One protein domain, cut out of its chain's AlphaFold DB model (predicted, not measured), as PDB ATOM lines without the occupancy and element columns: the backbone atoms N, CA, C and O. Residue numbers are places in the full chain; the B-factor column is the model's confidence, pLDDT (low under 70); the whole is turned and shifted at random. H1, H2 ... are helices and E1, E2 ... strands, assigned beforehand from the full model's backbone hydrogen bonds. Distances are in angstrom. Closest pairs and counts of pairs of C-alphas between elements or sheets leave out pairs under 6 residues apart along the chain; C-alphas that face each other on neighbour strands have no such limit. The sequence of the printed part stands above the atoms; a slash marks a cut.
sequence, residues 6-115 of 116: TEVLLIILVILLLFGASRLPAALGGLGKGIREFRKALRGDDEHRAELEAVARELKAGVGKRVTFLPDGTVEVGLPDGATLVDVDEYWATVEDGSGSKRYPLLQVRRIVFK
ATOM      1  N   THR A   6     133.390 126.228 157.808       93.19
ATOM      2  CA  THR A   6     132.484 126.393 156.670       93.19
ATOM      3  C   THR A   6     131.046 126.665 157.113       93.19
ATOM      4  O   THR A   6     130.408 127.571 156.579       93.19
ATOM      5  N   GLU A   7     130.536 125.940 158.113       93.00
ATOM      6  CA  GLU A   7     129.188 126.155 158.645       93.00
ATOM      7  C   GLU A   7     129.051 127.527 159.317       93.00
ATOM      8  O   GLU A   7     128.050 128.213 159.107       93.00
ATOM      9  N   VAL A   8     130.065 127.979 160.065       93.44
ATOM     10  CA  VAL A   8     130.054 129.328 160.662       93.44
ATOM     11  C   VAL A   8     130.037 130.411 159.581       93.44
ATOM     12  O   VAL A   8     129.287 131.381 159.698       93.44
ATOM     13  N   LEU A   9     130.813 130.241 158.505       93.69
ATOM     14  CA  LEU A   9     130.842 131.189 157.390       93.69
ATOM     15  C   LEU A   9     129.475 131.288 156.693       93.69
ATOM     16  O   LEU A   9     129.013 132.389 156.398       93.69
ATOM     17  N   LEU A  10     128.807 130.149 156.485       94.75
ATOM     18  CA  LEU A  10     127.452 130.085 155.929       94.75
ATOM     19  C   LEU A  10     126.430 130.804 156.818       94.75
ATOM     20  O   LEU A  10     125.618 131.577 156.310       94.75
ATOM     21  N   ILE A  11     126.490 130.610 158.137       93.25
ATOM     22  CA  ILE A  11     125.601 131.295 159.087       93.25
ATOM     23  C   ILE A  11     125.826 132.811 159.042       93.25
ATOM     24  O   ILE A  11     124.862 133.574 158.957       93.25
ATOM     25  N   ILE A  12     127.086 133.258 159.049       92.44
ATOM     26  CA  ILE A  12     127.420 134.683 158.932       92.44
ATOM     27  C   ILE A  12     126.895 135.248 157.609       92.44
ATOM     28  O   ILE A  12     126.308 136.327 157.609       92.44
ATOM     29  N   LEU A  13     127.037 134.519 156.500       93.50
ATOM     30  CA  LEU A  13     126.530 134.949 155.199       93.50
ATOM     31  C   LEU A  13     125.004 135.131 155.208       93.50
ATOM     32  O   LEU A  13     124.512 136.152 154.731       93.50
ATOM     33  N   VAL A  14     124.256 134.197 155.802       94.62
ATOM     34  CA  VAL A  14     122.795 134.315 155.948       94.62
ATOM     35  C   VAL A  14     122.422 135.527 156.806       94.62
ATOM     36  O   VAL A  14     121.562 136.315 156.418       94.62
ATOM     37  N   ILE A  15     123.099 135.735 157.938       92.75
ATOM     38  CA  ILE A  15     122.871 136.901 158.809       92.75
ATOM     39  C   ILE A  15     123.165 138.210 158.058       92.75
ATOM     40  O   ILE A  15     122.399 139.168 158.163       92.75
ATOM     41  N   LEU A  16     124.237 138.255 157.264       92.38
ATOM     42  CA  LEU A  16     124.592 139.417 156.447       92.38
ATOM     43  C   LEU A  16     123.564 139.695 155.346       92.38
ATOM     44  O   LEU A  16     123.329 140.859 155.044       92.38
ATOM     45  N   LEU A  17     122.933 138.671 154.768       93.69
ATOM     46  CA  LEU A  17     121.856 138.854 153.789       93.69
ATOM     47  C   LEU A  17     120.569 139.386 154.436       93.69
ATOM     48  O   LEU A  17     119.910 140.242 153.855       93.69
ATOM     49  N   LEU A  18     120.227 138.917 155.640       93.88
ATOM     50  CA  LEU A  18     119.017 139.342 156.355       93.88
ATOM     51  C   LEU A  18     119.130 140.764 156.915       93.88
ATOM     52  O   LEU A  18     118.204 141.563 156.796       93.88
ATOM     53  N   PHE A  19     120.259 141.078 157.549       90.88
ATOM     54  CA  PHE A  19     120.452 142.344 158.256       90.88
ATOM     55  C   PHE A  19     121.280 143.358 157.458       90.88
ATOM     56  O   PHE A  19     121.264 144.547 157.773       90.88
ATOM     57  N   GLY A  20     121.990 142.929 156.416       87.62
ATOM     58  CA  GLY A  20     122.938 143.756 155.676       87.62
ATOM     59  C   GLY A  20     124.296 143.867 156.377       87.62
ATOM     60  O   GLY A  20     124.395 143.922 157.608       87.62
ATOM     61  N   ALA A  21     125.366 143.986 155.585       85.88
ATOM     62  CA  ALA A  21     126.740 144.054 156.091       85.88
ATOM     63  C   ALA A  21     127.027 145.250 157.014       85.88
ATOM     64  O   ALA A  21     127.956 145.202 157.815       85.88
ATOM     65  N   SER A  22     126.217 146.308 156.949       84.44
ATOM     66  CA  SER A  22     126.411 147.524 157.746       84.44
ATOM     67  C   SER A  22     125.729 147.495 159.118       84.44
ATOM     68  O   SER A  22     126.106 148.273 159.993       84.44
ATOM     69  N   ARG A  23     124.727 146.632 159.343       85.38
ATOM     70  CA  ARG A  23     123.940 146.645 160.594       85.38
ATOM     71  C   ARG A  23     124.615 145.882 161.730       85.38
ATOM     72  O   ARG A  23     124.600 146.360 162.863       85.38
ATOM     73  N   LEU A  24     125.252 144.749 161.428       86.50
ATOM     74  CA  LEU A  24     125.953 143.934 162.426       86.50
ATOM     75  C   LEU A  24     127.131 144.693 163.077       86.50
ATOM     76  O   LEU A  24     127.177 144.764 164.306       86.50
ATOM     77  N   PRO A  25     128.032 145.353 162.314       82.56
ATOM     78  CA  PRO A  25     129.136 146.115 162.899       82.56
ATOM     79  C   PRO A  25     128.660 147.350 163.670       82.56
ATOM     80  O   PRO A  25     129.252 147.700 164.687       82.56
ATOM     81  N   ALA A  26     127.572 147.994 163.231       87.38
ATOM     82  CA  ALA A  26     126.995 149.141 163.928       87.38
ATOM     83  C   ALA A  26     126.440 148.754 165.312       87.38
ATOM     84  O   ALA A  26     126.703 149.446 166.298       87.38
ATOM     85  N   ALA A  27     125.731 147.621 165.405       87.38
ATOM     86  CA  ALA A  27     125.221 147.093 166.668       87.38
ATOM     87  C   ALA A  27     126.356 146.656 167.611       87.38
ATOM     88  O   ALA A  27     126.379 147.045 168.780       87.38
ATOM     89  N   LEU A  28     127.346 145.918 167.093       89.00
ATOM     90  CA  LEU A  28     128.533 145.520 167.857       89.00
ATOM     91  C   LEU A  28     129.350 146.729 168.327       89.00
ATOM     92  O   LEU A  28     129.846 146.733 169.451       89.00
ATOM     93  N   GLY A  29     129.452 147.780 167.511       91.12
ATOM     94  CA  GLY A  29     130.106 149.031 167.887       91.12
ATOM     95  C   GLY A  29     129.401 149.745 169.043       91.12
ATOM     96  O   GLY A  29     130.067 150.234 169.955       91.12
ATOM     97  N   GLY A  30     128.063 149.773 169.046       90.12
ATOM     98  CA  GLY A  30     127.270 150.320 170.153       90.12
ATOM     99  C   GLY A  30     127.443 149.530 171.454       90.12
ATOM    100  O   GLY A  30     127.728 150.110 172.501       90.12
ATOM    101  N   LEU A  31     127.363 148.199 171.375       92.12
ATOM    102  CA  LEU A  31     127.573 147.303 172.517       92.12
ATOM    103  C   LEU A  31     129.010 147.373 173.053       92.12
ATOM    104  O   LEU A  31     129.215 147.434 174.261       92.12
ATOM    105  N   GLY A  32     130.007 147.423 172.168       90.50
ATOM    106  CA  GLY A  32     131.417 147.524 172.543       90.50
ATOM    107  C   GLY A  32     131.734 148.815 173.296       90.50
ATOM    108  O   GLY A  32     132.456 148.782 174.293       90.50
ATOM    109  N   LYS A  33     131.144 149.942 172.879       91.00
ATOM    110  CA  LYS A  33     131.233 151.207 173.624       91.00
ATOM    111  C   LYS A  33     130.560 151.095 174.993       91.00
ATOM    112  O   LYS A  33     131.177 151.468 175.982       91.00
ATOM    113  N   GLY A  34     129.360 150.515 175.069       92.50
ATOM    114  CA  GLY A  34     128.653 150.301 176.337       92.50
ATOM    115  C   GLY A  34     129.440 149.439 177.330       92.50
ATOM    116  O   GLY A  34     129.601 149.822 178.483       92.50
ATOM    117  N   ILE A  35     130.012 148.319 176.875       91.38
ATOM    118  CA  ILE A  35     130.859 147.441 177.702       91.38
ATOM    119  C   ILE A  35     132.131 148.167 178.157       91.38
ATOM    120  O   ILE A  35     132.573 147.975 179.289       91.38
ATOM    121  N   ARG A  36     132.733 148.990 177.292       87.75
ATOM    122  CA  ARG A  36     133.929 149.768 177.630       87.75
ATOM    123  C   ARG A  36     133.636 150.812 178.704       87.75
ATOM    124  O   ARG A  36     134.370 150.860 179.686       87.75
ATOM    125  N   GLU A  37     132.572 151.594 178.545       88.00
ATOM    126  CA  GLU A  37     132.162 152.589 179.544       88.00
ATOM    127  C   GLU A  37     131.731 151.922 180.854       88.00
ATOM    128  O   GLU A  37     132.116 152.373 181.927       88.00
ATOM    129  N   PHE A  38     131.039 150.782 180.789       87.50
ATOM    130  CA  PHE A  38     130.696 149.992 181.972       87.50
ATOM    131  C   PHE A  38     131.944 149.481 182.704       87.50
ATOM    132  O   PHE A  38     132.056 149.614 183.919       87.50
ATOM    133  N   ARG A  39     132.931 148.949 181.970       83.44
ATOM    134  CA  ARG A  39     134.205 148.510 182.554       83.44
ATOM    135  C   ARG A  39     134.981 149.682 183.158       83.44
ATOM    136  O   ARG A  39     135.609 149.491 184.190       83.44
ATOM    137  N   LYS A  40     134.934 150.865 182.542       83.38
ATOM    138  CA  LYS A  40     135.550 152.092 183.064       83.38
ATOM    139  C   LYS A  40     134.858 152.572 184.343       83.38
ATOM    140  O   LYS A  40     135.536 152.880 185.308       83.38
ATOM    141  N   ALA A  41     133.528 152.553 184.384       78.81
ATOM    142  CA  ALA A  41     132.757 152.909 185.573       78.81
ATOM    143  C   ALA A  41     132.980 151.928 186.739       78.81
ATOM    144  O   ALA A  41     133.060 152.346 187.888       78.81
ATOM    145  N   LEU A  42     133.124 150.630 186.449       77.50
ATOM    146  CA  LEU A  42     133.495 149.625 187.454       77.50
ATOM    147  C   LEU A  42     134.948 149.759 187.923       77.50
ATOM    148  O   LEU A  42     135.265 149.401 189.051       77.50
ATOM    149  N   ARG A  43     135.830 150.249 187.050       70.94
ATOM    150  CA  ARG A  43     137.234 150.538 187.338       70.94
ATOM    151  C   ARG A  43     137.425 152.031 187.571       70.94
ATOM    152  O   ARG A  43     138.250 152.629 186.892       70.94
ATOM    153  N   GLY A  44     136.737 152.634 188.542       61.44
ATOM    154  CA  GLY A  44     137.003 154.018 188.992       61.44
ATOM    155  C   GLY A  44     138.457 154.306 189.441       61.44
ATOM    156  O   GLY A  44     138.726 155.346 190.022       61.44
ATOM    157  N   ASP A  45     139.372 153.381 189.159       63.78
ATOM    158  CA  ASP A  45     140.785 153.307 189.464       63.78
ATOM    159  C   ASP A  45     141.659 154.210 188.602       63.78
ATOM    160  O   ASP A  45     142.695 154.601 189.094       63.78
ATOM    161  N   ASP A  46     141.345 154.555 187.349       69.19
ATOM    162  CA  ASP A  46     142.379 155.215 186.517       69.19
ATOM    163  C   ASP A  46     142.743 156.629 187.024       69.19
ATOM    164  O   ASP A  46     143.921 156.985 187.078       69.19
ATOM    165  N   GLU A  47     141.756 157.427 187.449       71.31
ATOM    166  CA  GLU A  47     142.009 158.738 188.076       71.31
ATOM    167  C   GLU A  47     142.546 158.583 189.504       71.31
ATOM    168  O   GLU A  47     143.505 159.252 189.885       71.31
ATOM    169  N   HIS A  48     141.991 157.641 190.270       73.75
ATOM    170  CA  HIS A  48     142.424 157.374 191.639       73.75
ATOM    171  C   HIS A  48     143.854 156.832 191.706       73.75
ATOM    172  O   HIS A  48     144.616 157.193 192.589       73.75
ATOM    173  N   ARG A  49     144.265 156.011 190.743       79.44
ATOM    174  CA  ARG A  49     145.599 155.417 190.648       79.44
ATOM    175  C   ARG A  49     146.645 156.464 190.301       79.44
ATOM    176  O   ARG A  49     147.727 156.419 190.868       79.44
ATOM    177  N   ALA A  50     146.320 157.433 189.445       81.06
ATOM    178  CA  ALA A  50     147.205 158.569 189.191       81.06
ATOM    179  C   ALA A  50     147.406 159.431 190.455       81.06
ATOM    180  O   ALA A  50     148.523 159.864 190.739       81.06
ATOM    181  N   GLU A  51     146.342 159.637 191.237       83.19
ATOM    182  CA  GLU A  51     146.394 160.353 192.518       83.19
ATOM    183  C   GLU A  51     147.199 159.571 193.574       83.19
ATOM    184  O   GLU A  51     148.092 160.127 194.212       83.19
ATOM    185  N   LEU A  52     146.977 158.257 193.682       84.81
ATOM    186  CA  LEU A  52     147.731 157.358 194.562       84.81
ATOM    187  C   LEU A  52     149.210 157.281 194.189       84.81
ATOM    188  O   LEU A  52     150.059 157.337 195.073       84.81
ATOM    189  N   GLU A  53     149.542 157.194 192.899       86.25
ATOM    190  CA  GLU A  53     150.930 157.201 192.424       86.25
ATOM    191  C   GLU A  53     151.629 158.529 192.765       86.25
ATOM    192  O   GLU A  53     152.805 158.528 193.152       86.25
ATOM    193  N   ALA A  54     150.920 159.661 192.672       86.75
ATOM    194  CA  ALA A  54     151.441 160.971 193.063       86.75
ATOM    195  C   ALA A  54     151.706 161.049 194.577       86.75
ATOM    196  O   ALA A  54     152.814 161.411 194.985       86.75
ATOM    197  N   VAL A  55     150.742 160.622 195.398       86.25
ATOM    198  CA  VAL A  55     150.872 160.538 196.863       86.25
ATOM    199  C   VAL A  55     152.005 159.589 197.268       86.25
ATOM    200  O   VAL A  55     152.844 159.935 198.103       86.25
ATOM    201  N   ALA A  56     152.087 158.409 196.648       87.25
ATOM    202  CA  ALA A  56     153.141 157.428 196.891       87.25
ATOM    203  C   ALA A  56     154.525 158.019 196.603       87.25
ATOM    204  O   ALA A  56     155.459 157.831 197.380       87.25
ATOM    205  N   ARG A  57     154.675 158.756 195.496       88.44
ATOM    206  CA  ARG A  57     155.942 159.402 195.127       88.44
ATOM    207  C   ARG A  57     156.349 160.483 196.133       88.44
ATOM    208  O   ARG A  57     157.533 160.577 196.453       88.44
ATOM    209  N   GLU A  58     155.401 161.264 196.636       86.69
ATOM    210  CA  GLU A  58     155.666 162.302 197.634       86.69
ATOM    211  C   GLU A  58     156.060 161.701 198.993       86.69
ATOM    212  O   GLU A  58     157.042 162.129 199.601       86.69
ATOM    213  N   LEU A  59     155.390 160.628 199.428       84.62
ATOM    214  CA  LEU A  59     155.747 159.907 200.656       84.62
ATOM    215  C   LEU A  59     157.068 159.147 200.540       84.62
ATOM    216  O   LEU A  59     157.828 159.109 201.506       84.62
ATOM    217  N   LYS A  60     157.399 158.603 199.361       87.81
ATOM    218  CA  LYS A  60     158.707 157.977 199.100       87.81
ATOM    219  C   LYS A  60     159.872 158.926 199.389       87.81
ATOM    220  O   LYS A  60     160.901 158.483 199.888       87.81
ATOM    221  N   ALA A  61     159.707 160.230 199.152       86.00
ATOM    222  CA  ALA A  61     160.717 161.238 199.493       86.00
ATOM    223  C   ALA A  61     160.875 161.467 201.014       86.00
ATOM    224  O   ALA A  61     161.869 162.041 201.462       86.00
ATOM    225  N   GLY A  62     159.896 161.032 201.811       79.88
ATOM    226  CA  GLY A  62     159.906 161.056 203.272       79.88
ATOM    227  C   GLY A  62     160.334 159.743 203.930       79.88
ATOM    228  O   GLY A  62     160.356 159.686 205.159       79.88
ATOM    229  N   VAL A  63     160.669 158.696 203.166       85.75
ATOM    230  CA  VAL A  63     161.147 157.416 203.721       85.75
ATOM    231  C   VAL A  63     162.416 157.654 204.544       85.75
ATOM    232  O   VAL A  63     163.308 158.404 204.148       85.75
ATOM    233  N   GLY A  64     162.471 157.055 205.732       82.56
ATOM    234  CA  GLY A  64     163.508 157.277 206.740       82.56
ATOM    235  C   GLY A  64     163.234 158.451 207.687       82.56
ATOM    236  O   GLY A  64     163.983 158.640 208.644       82.56
ATOM    237  N   LYS A  65     162.167 159.233 207.471       87.31
ATOM    238  CA  LYS A  65     161.716 160.271 208.411       87.31
ATOM    239  C   LYS A  65     160.603 159.738 209.311       87.31
ATOM    240  O   LYS A  65     159.873 158.816 208.955       87.31
ATOM    241  N   ARG A  66     160.454 160.357 210.480       86.44
ATOM    242  CA  ARG A  66     159.318 160.110 211.375       86.44
ATOM    243  C   ARG A  66     158.058 160.741 210.797       86.44
ATOM    244  O   ARG A  66     158.096 161.896 210.380       86.44
ATOM    245  N   VAL A  67     156.961 160.000 210.773       88.25
ATOM    246  CA  VAL A  67     155.671 160.412 210.226       88.25
ATOM    247  C   VAL A  67     154.534 160.087 211.191       88.25
ATOM    248  O   VAL A  67     154.585 159.114 211.948       88.25
ATOM    249  N   THR A  68     153.478 160.887 211.130       87.19
ATOM    250  CA  THR A  68     152.228 160.653 211.855       87.19
ATOM    251  C   THR A  68     151.062 160.764 210.885       87.19
ATOM    252  O   THR A  68     150.930 161.755 210.171       87.19
ATOM    253  N   PHE A  69     150.210 159.741 210.882       85.31
ATOM    254  CA  PHE A  69     148.963 159.714 210.123       85.31
ATOM    255  C   PHE A  69     147.832 160.210 211.021       85.31
ATOM    256  O   PHE A  69     147.526 159.578 212.035       85.31
ATOM    257  N   LEU A  70     147.234 161.349 210.674       86.62
ATOM    258  CA  LEU A  70     146.104 161.910 211.402       86.62
ATOM    259  C   LEU A  70     144.775 161.291 210.918       86.62
ATOM    260  O   LEU A  70     144.669 160.863 209.766       86.62
ATOM    261  N   PRO A  71     143.726 161.269 211.766       83.81
ATOM    262  CA  PRO A  71     142.422 160.690 211.416       83.81
ATOM    263  C   PRO A  71     141.696 161.404 210.267       83.81
ATOM    264  O   PRO A  71     140.783 160.842 209.669       83.81
ATOM    265  N   ASP A  72     142.065 162.651 209.983       85.12
ATOM    266  CA  ASP A  72     141.512 163.471 208.903       85.12
ATOM    267  C   ASP A  72     142.156 163.181 207.533       85.12
ATOM    268  O   ASP A  72     141.736 163.749 206.522       85.12
ATOM    269  N   GLY A  73     143.156 162.293 207.494       83.69
ATOM    270  CA  GLY A  73     143.917 161.954 206.296       83.69
ATOM    271  C   GLY A  73     145.150 162.827 206.063       83.69
ATOM    272  O   GLY A  73     145.769 162.735 205.002       83.69
ATOM    273  N   THR A  74     145.526 163.683 207.014       85.69
ATOM    274  CA  THR A  74     146.768 164.458 206.929       85.69
ATOM    275  C   THR A  74     147.962 163.600 207.361       85.69
ATOM    276  O   THR A  74     147.918 162.936 208.396       85.69
ATOM    277  N   VAL A  75     149.052 163.627 206.591       88.12
ATOM    278  CA  VAL A  75     150.330 163.001 206.958       88.12
ATOM    279  C   VAL A  75     151.329 164.084 207.318       88.12
ATOM    280  O   VAL A  75     151.735 164.871 206.464       88.12
ATOM    281  N   GLU A  76     151.741 164.124 208.580       86.81
ATOM    282  CA  GLU A  76     152.783 165.036 209.044       86.81
ATOM    283  C   GLU A  76     154.135 164.318 209.080       86.81
ATOM    284  O   GLU A  76     154.291 163.302 209.754       86.81
ATOM    285  N   VAL A  77     155.120 164.845 208.354       84.75
ATOM    286  CA  VAL A  77     156.481 164.307 208.250       84.75
ATOM    287  C   VAL A  77     157.430 165.188 209.059       84.75
ATOM    288  O   VAL A  77     157.428 166.401 208.877       84.75
ATOM    289  N   GLY A  78     158.271 164.591 209.905       77.38
ATOM    290  CA  GLY A  78     159.297 165.266 210.711       77.38
ATOM    291  C   GLY A  78     158.982 165.406 212.205       77.38
ATOM    292  O   GLY A  78     159.754 166.016 212.938       77.38
ATOM    293  N   LEU A  79     157.891 164.810 212.694       76.75
ATOM    294  CA  LEU A  79     157.531 164.871 214.114       76.75
ATOM    295  C   LEU A  79     158.499 164.062 215.001       76.75
ATOM    296  O   LEU A  79     158.864 162.943 214.632       76.75
ATOM    297  N   PRO A  80     158.883 164.564 216.191       71.94
ATOM    298  CA  PRO A  80     159.746 163.838 217.123       71.94
ATOM    299  C   PRO A  80     159.149 162.511 217.608       71.94
ATOM    300  O   PRO A  80     159.860 161.518 217.742       71.94
ATOM    301  N   ASP A  81     157.836 162.481 217.800       79.88
ATOM    302  CA  ASP A  81     157.134 161.348 218.413       79.88
ATOM    303  C   ASP A  81     156.422 160.457 217.375       79.88
ATOM    304  O   ASP A  81     155.594 159.618 217.721       79.88
ATOM    305  N   GLY A  82     156.718 160.657 216.085       80.56
ATOM    306  CA  GLY A  82     156.128 159.897 214.980       80.56
ATOM    307  C   GLY A  82     156.787 158.532 214.745       80.56
ATOM    308  O   GLY A  82     157.928 158.294 215.141       80.56
ATOM    309  N   ALA A  83     156.079 157.647 214.040       85.19
ATOM    310  CA  ALA A  83     156.600 156.352 213.599       85.19
ATOM    311  C   ALA A  83     157.533 156.536 212.393       85.19
ATOM    312  O   ALA A  83     157.312 157.417 211.568       85.19
ATOM    313  N   THR A  84     158.579 155.729 212.249       86.62
ATOM    314  CA  THR A  84     159.510 155.870 211.119       86.62
ATOM    315  C   THR A  84     158.867 155.330 209.852       86.62
ATOM    316  O   THR A  84     158.451 154.178 209.826       86.62
ATOM    317  N   LEU A  85     158.798 156.127 208.786       89.06
ATOM    318  CA  LEU A  85     158.362 155.636 207.481       89.06
ATOM    319  C   LEU A  85     159.451 154.736 206.894       89.06
ATOM    320  O   LEU A  85     160.534 155.221 206.573       89.06
ATOM    321  N   VAL A  86     159.178 153.438 206.773       90.62
ATOM    322  CA  VAL A  86     160.175 152.437 206.355       90.62
ATOM    323  C   VAL A  86     160.039 152.048 204.889       90.62
ATOM    324  O   VAL A  86     161.050 151.833 204.227       90.62
ATOM    325  N   ASP A  87     158.814 151.991 204.371       89.50
ATOM    326  CA  ASP A  87     158.550 151.606 202.985       89.50
ATOM    327  C   ASP A  87     157.237 152.218 202.485       89.50
ATOM    328  O   ASP A  87     156.321 152.473 203.267       89.50
ATOM    329  N   VAL A  88     157.143 152.461 201.182       89.19
ATOM    330  CA  VAL A  88     155.936 152.984 200.532       89.19
ATOM    331  C   VAL A  88     155.770 152.288 199.188       89.19
ATOM    332  O   VAL A  88     156.618 152.426 198.303       89.19
ATOM    333  N   ASP A  89     154.655 151.586 199.011       89.56
ATOM    334  CA  ASP A  89     154.285 150.922 197.762       89.56
ATOM    335  C   ASP A  89     153.193 151.702 196.996       89.56
ATOM    336  O   ASP A  89     153.050 152.911 197.171       89.56
ATOM    337  N   GLU A  90     152.498 151.056 196.056       84.56
ATOM    338  CA  GLU A  90     151.449 151.686 195.234       84.56
ATOM    339  C   GLU A  90     150.166 151.994 196.035       84.56
ATOM    340  O   GLU A  90     149.413 152.890 195.664       84.56
ATOM    341  N   TYR A  91     149.927 151.300 197.152       86.06
ATOM    342  CA  TYR A  91     148.682 151.376 197.925       86.06
ATOM    343  C   TYR A  91     148.892 151.604 199.422       86.06
ATOM    344  O   TYR A  91     147.965 152.061 200.094       86.06
ATOM    345  N   TRP A  92     150.076 151.310 199.961       89.06
ATOM    346  CA  TRP A  92     150.361 151.343 201.391       89.06
ATOM    347  C   TRP A  92     151.639 152.109 201.716       89.06
ATOM    348  O   TRP A  92     152.675 151.961 201.072       89.06
ATOM    349  N   ALA A  93     151.572 152.882 202.795       90.62
ATOM    350  CA  ALA A  93     152.725 153.371 203.529       90.62
ATOM    351  C   ALA A  93     152.956 152.470 204.746       90.62
ATOM    352  O   ALA A  93     152.077 152.310 205.596       90.62
ATOM    353  N   THR A  94     154.143 151.887 204.844       91.06
ATOM    354  CA  THR A  94     154.570 151.086 205.986       91.06
ATOM    355  C   THR A  94     155.394 151.957 206.919       91.06
ATOM    356  O   THR A  94     156.422 152.513 206.532       91.06
ATOM    357  N   VAL A  95     154.955 152.052 208.169       91.31
ATOM    358  CA  VAL A  95     155.701 152.697 209.246       91.31
ATOM    359  C   VAL A  95     156.109 151.686 210.297       91.31
ATOM    360  O   VAL A  95     155.441 150.675 210.495       91.31
ATOM    361  N   GLU A  96     157.188 151.977 210.997       90.06
ATOM    362  CA  GLU A  96     157.670 151.196 212.123       90.06
ATOM    363  C   GLU A  96     157.689 152.081 213.369       90.06
ATOM    364  O   GLU A  96     158.310 153.148 213.392       90.06
ATOM    365  N   ASP A  97     156.949 151.660 214.391       86.12
ATOM    366  CA  ASP A  97     157.021 152.219 215.736       86.12
ATOM    367  C   ASP A  97     157.815 151.263 216.645       86.12
ATOM    368  O   ASP A  97     158.092 150.119 216.281       86.12
ATOM    369  N   GLY A  98     158.197 151.707 217.847       77.50
ATOM    370  CA  GLY A  98     158.930 150.862 218.804       77.50
ATOM    371  C   GLY A  98     158.188 149.586 219.250       77.50
ATOM    372  O   GLY A  98     158.760 148.784 219.982       77.50
ATOM    373  N   SER A  99     156.933 149.392 218.829       76.75
ATOM    374  CA  SER A  99     156.102 148.210 219.067       76.75
ATOM    375  C   SER A  99     155.922 147.327 217.818       76.75
ATOM    376  O   SER A  99     155.338 146.247 217.944       76.75
ATOM    377  N   GLY A 100     156.404 147.736 216.638       83.06
ATOM    378  CA  GLY A 100     156.370 146.953 215.400       83.06
ATOM    379  C   GLY A 100     155.975 147.746 214.147       83.06
ATOM    380  O   GLY A 100     155.852 148.969 214.148       83.06
ATOM    381  N   SER A 101     155.765 147.022 213.044       87.31
ATOM    382  CA  SER A 101     155.394 147.598 211.745       87.31
ATOM    383  C   SER A 101     153.870 147.719 211.575       87.31
ATOM    384  O   SER A 101     153.130 146.766 211.832       87.31
ATOM    385  N   LYS A 102     153.391 148.881 211.113       90.25
ATOM    386  CA  LYS A 102     151.987 149.181 210.781       90.25
ATOM    387  C   LYS A 102     151.870 149.715 209.355       90.25
ATOM    388  O   LYS A 102     152.737 150.443 208.883       90.25
ATOM    389  N   ARG A 103     150.773 149.379 208.673       90.25
ATOM    390  CA  ARG A 103     150.489 149.819 207.298       90.25
ATOM    391  C   ARG A 103     149.309 150.782 207.263       90.25
ATOM    392  O   ARG A 103     148.262 150.487 207.833       90.25
ATOM    393  N   TYR A 104     149.480 151.888 206.549       89.19
ATOM    394  CA  TYR A 104     148.479 152.926 206.334       89.19
ATOM    395  C   TYR A 104     148.141 153.013 204.841       89.19
ATOM    396  O   TYR A 104     149.058 153.121 204.026       89.19
ATOM    397  N   PRO A 105     146.860 152.935 204.449       89.06
ATOM    398  CA  PRO A 105     146.479 152.980 203.043       89.06
ATOM    399  C   PRO A 105     146.656 154.394 202.483       89.06
ATOM    400  O   PRO A 105     146.184 155.369 203.068       89.06
ATOM    401  N   LEU A 106     147.271 154.504 201.308       87.12
ATOM    402  CA  LEU A 106     147.506 155.782 200.632       87.12
ATOM    403  C   LEU A 106     146.208 156.471 200.203       87.12
ATOM    404  O   LEU A 106     146.148 157.693 200.170       87.12
ATOM    405  N   LEU A 107     145.137 155.698 199.998       84.38
ATOM    406  CA  LEU A 107     143.774 156.187 199.743       84.38
ATOM    407  C   LEU A 107     143.239 157.122 200.837       84.38
ATOM    408  O   LEU A 107     142.320 157.899 200.595       84.38
ATOM    409  N   GLN A 108     143.771 157.026 202.057       83.75
ATOM    410  CA  GLN A 108     143.367 157.890 203.165       83.75
ATOM    411  C   GLN A 108     144.192 159.178 203.239       83.75
ATOM    412  O   GLN A 108     143.807 160.090 203.965       83.75
ATOM    413  N   VAL A 109     145.299 159.278 202.501       85.31
ATOM    414  CA  VAL A 109     146.195 160.433 202.544       85.31
ATOM    415  C   VAL A 109     145.647 161.537 201.647       85.31
ATOM    416  O   VAL A 109     145.690 161.451 200.427       85.31
ATOM    417  N   ARG A 110     145.137 162.600 202.269       85.62
ATOM    418  CA  ARG A 110     144.584 163.778 201.583       85.62
ATOM    419  C   ARG A 110     145.592 164.902 201.418       85.62
ATOM    420  O   ARG A 110     145.471 165.718 200.509       85.62
ATOM    421  N   ARG A 111     146.543 165.006 202.347       85.25
ATOM    422  CA  ARG A 111     147.526 166.089 202.383       85.25
ATOM    423  C   ARG A 111     148.780 165.640 203.110       85.25
ATOM    424  O   ARG A 111     148.683 165.004 204.154       85.25
ATOM    425  N   ILE A 112     149.940 166.043 202.603       85.81
ATOM    426  CA  ILE A 112     151.231 165.820 203.252       85.81
ATOM    427  C   ILE A 112     151.768 167.171 203.740       85.81
ATOM    428  O   ILE A 112     151.714 168.176 203.029       85.81
ATOM    429  N   VAL A 113     152.231 167.222 204.987       85.12
ATOM    430  CA  VAL A 113     152.790 168.419 205.626       85.12
ATOM    431  C   VAL A 113     154.164 168.075 206.181       85.12
ATOM    432  O   VAL A 113     154.297 167.220 207.050       85.12
ATOM    433  N   PHE A 114     155.198 168.765 205.710       80.75
ATOM    434  CA  PHE A 114     156.548 168.625 206.248       80.75
ATOM    435  C   PHE A 114     156.747 169.635 207.382       80.75
ATOM    436  O   PHE A 114     156.705 170.843 207.146       80.75
ATOM    437  N   LYS A 115     156.956 169.152 208.608       74.62
ATOM    438  CA  LYS A 115     157.415 169.964 209.739       74.62
ATOM    439  C   LYS A 115     158.923 169.760 209.892       74.62
ATOM    440  O   LYS A 115     159.380 168.628 210.022       74.62
TER     441      LYS A 115
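AT A GLANCE: This is residues 6 to 115 of the 116 residues of the protein "Sec-independent protein translocase protein TatA" of Deltaproteobacteria bacterium (UniProt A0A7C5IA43). A long helical arm ends in a small head: H2 and H3 follow each other end to end, H1 turns off at the far end as the foot of an L, and residues 52 to 60 of H3 pack on the head, a strongly twisted sheet with E1, E2 and E6 crosswise to E3, E4 and E5. The 110 printed residues hold three named helices, then six named strands, class mixed; the mixed sheet runs E5 E4 E3 E1 E2 E6. The whole is extended, a rod spanning 78 by 25 by 21 A, with a radius of gyration of the C-alphas of 25.5 A.

HOW THE PARTS SIT: H1, residues 6 to 19, and H2, residues 23 to 42, are close but not clearly touching, closest at the C-alphas of Leu 16 and Leu 24, 7.6 A, and about perpendicular at 82 degrees. H3, residues 45 to 60, is apart from H2, only just, at 8.3 A. Every O i to N i+4 pair is within hydrogen-bond range in H1, H2 and H3. H3 is on the sheet at a height of 7.9 A; its closest C-alphas to E3, residues 83 to 88, are Lys 60 and Val 88, 5.9 A. E1, residues 66 to 69, and E2, residues 74 to 77, form an antiparallel hairpin, with N 68 and O 76 at 2.9 A. E3 and E1 meet only at a point, where C-alphas 84 and 66 face each other at 4.3 A. E3, E4, residues 92 to 97, and E5, residues 100 to 105, form a meander, each strand the antiparallel neighbour of the one before, with N 84 and O 96 at 2.8 A and N 95 and O 102 at 2.8 A. E6, residues 111 to 114, is parallel to E2, with N 75 and O 111 at 2.8 A.

IN THESE COORDINATES: H1 begins at C-alpha 6, (132.484, 126.393, 156.670), and measures 20.0 A; H2 measures 28.7 A and H3 20.9 A. E6 ends at C-alpha 114, (156.548, 168.625, 206.248).

THE WHOLE: The C-alphas farthest apart are those of Leu 17 and Pro 80, 77.9 A. Residues 6 to 11 and 25 to 47 stand free. The printed part has no cut, and its links between named elements are tight. Residues 44 to 46 have pLDDT under 70.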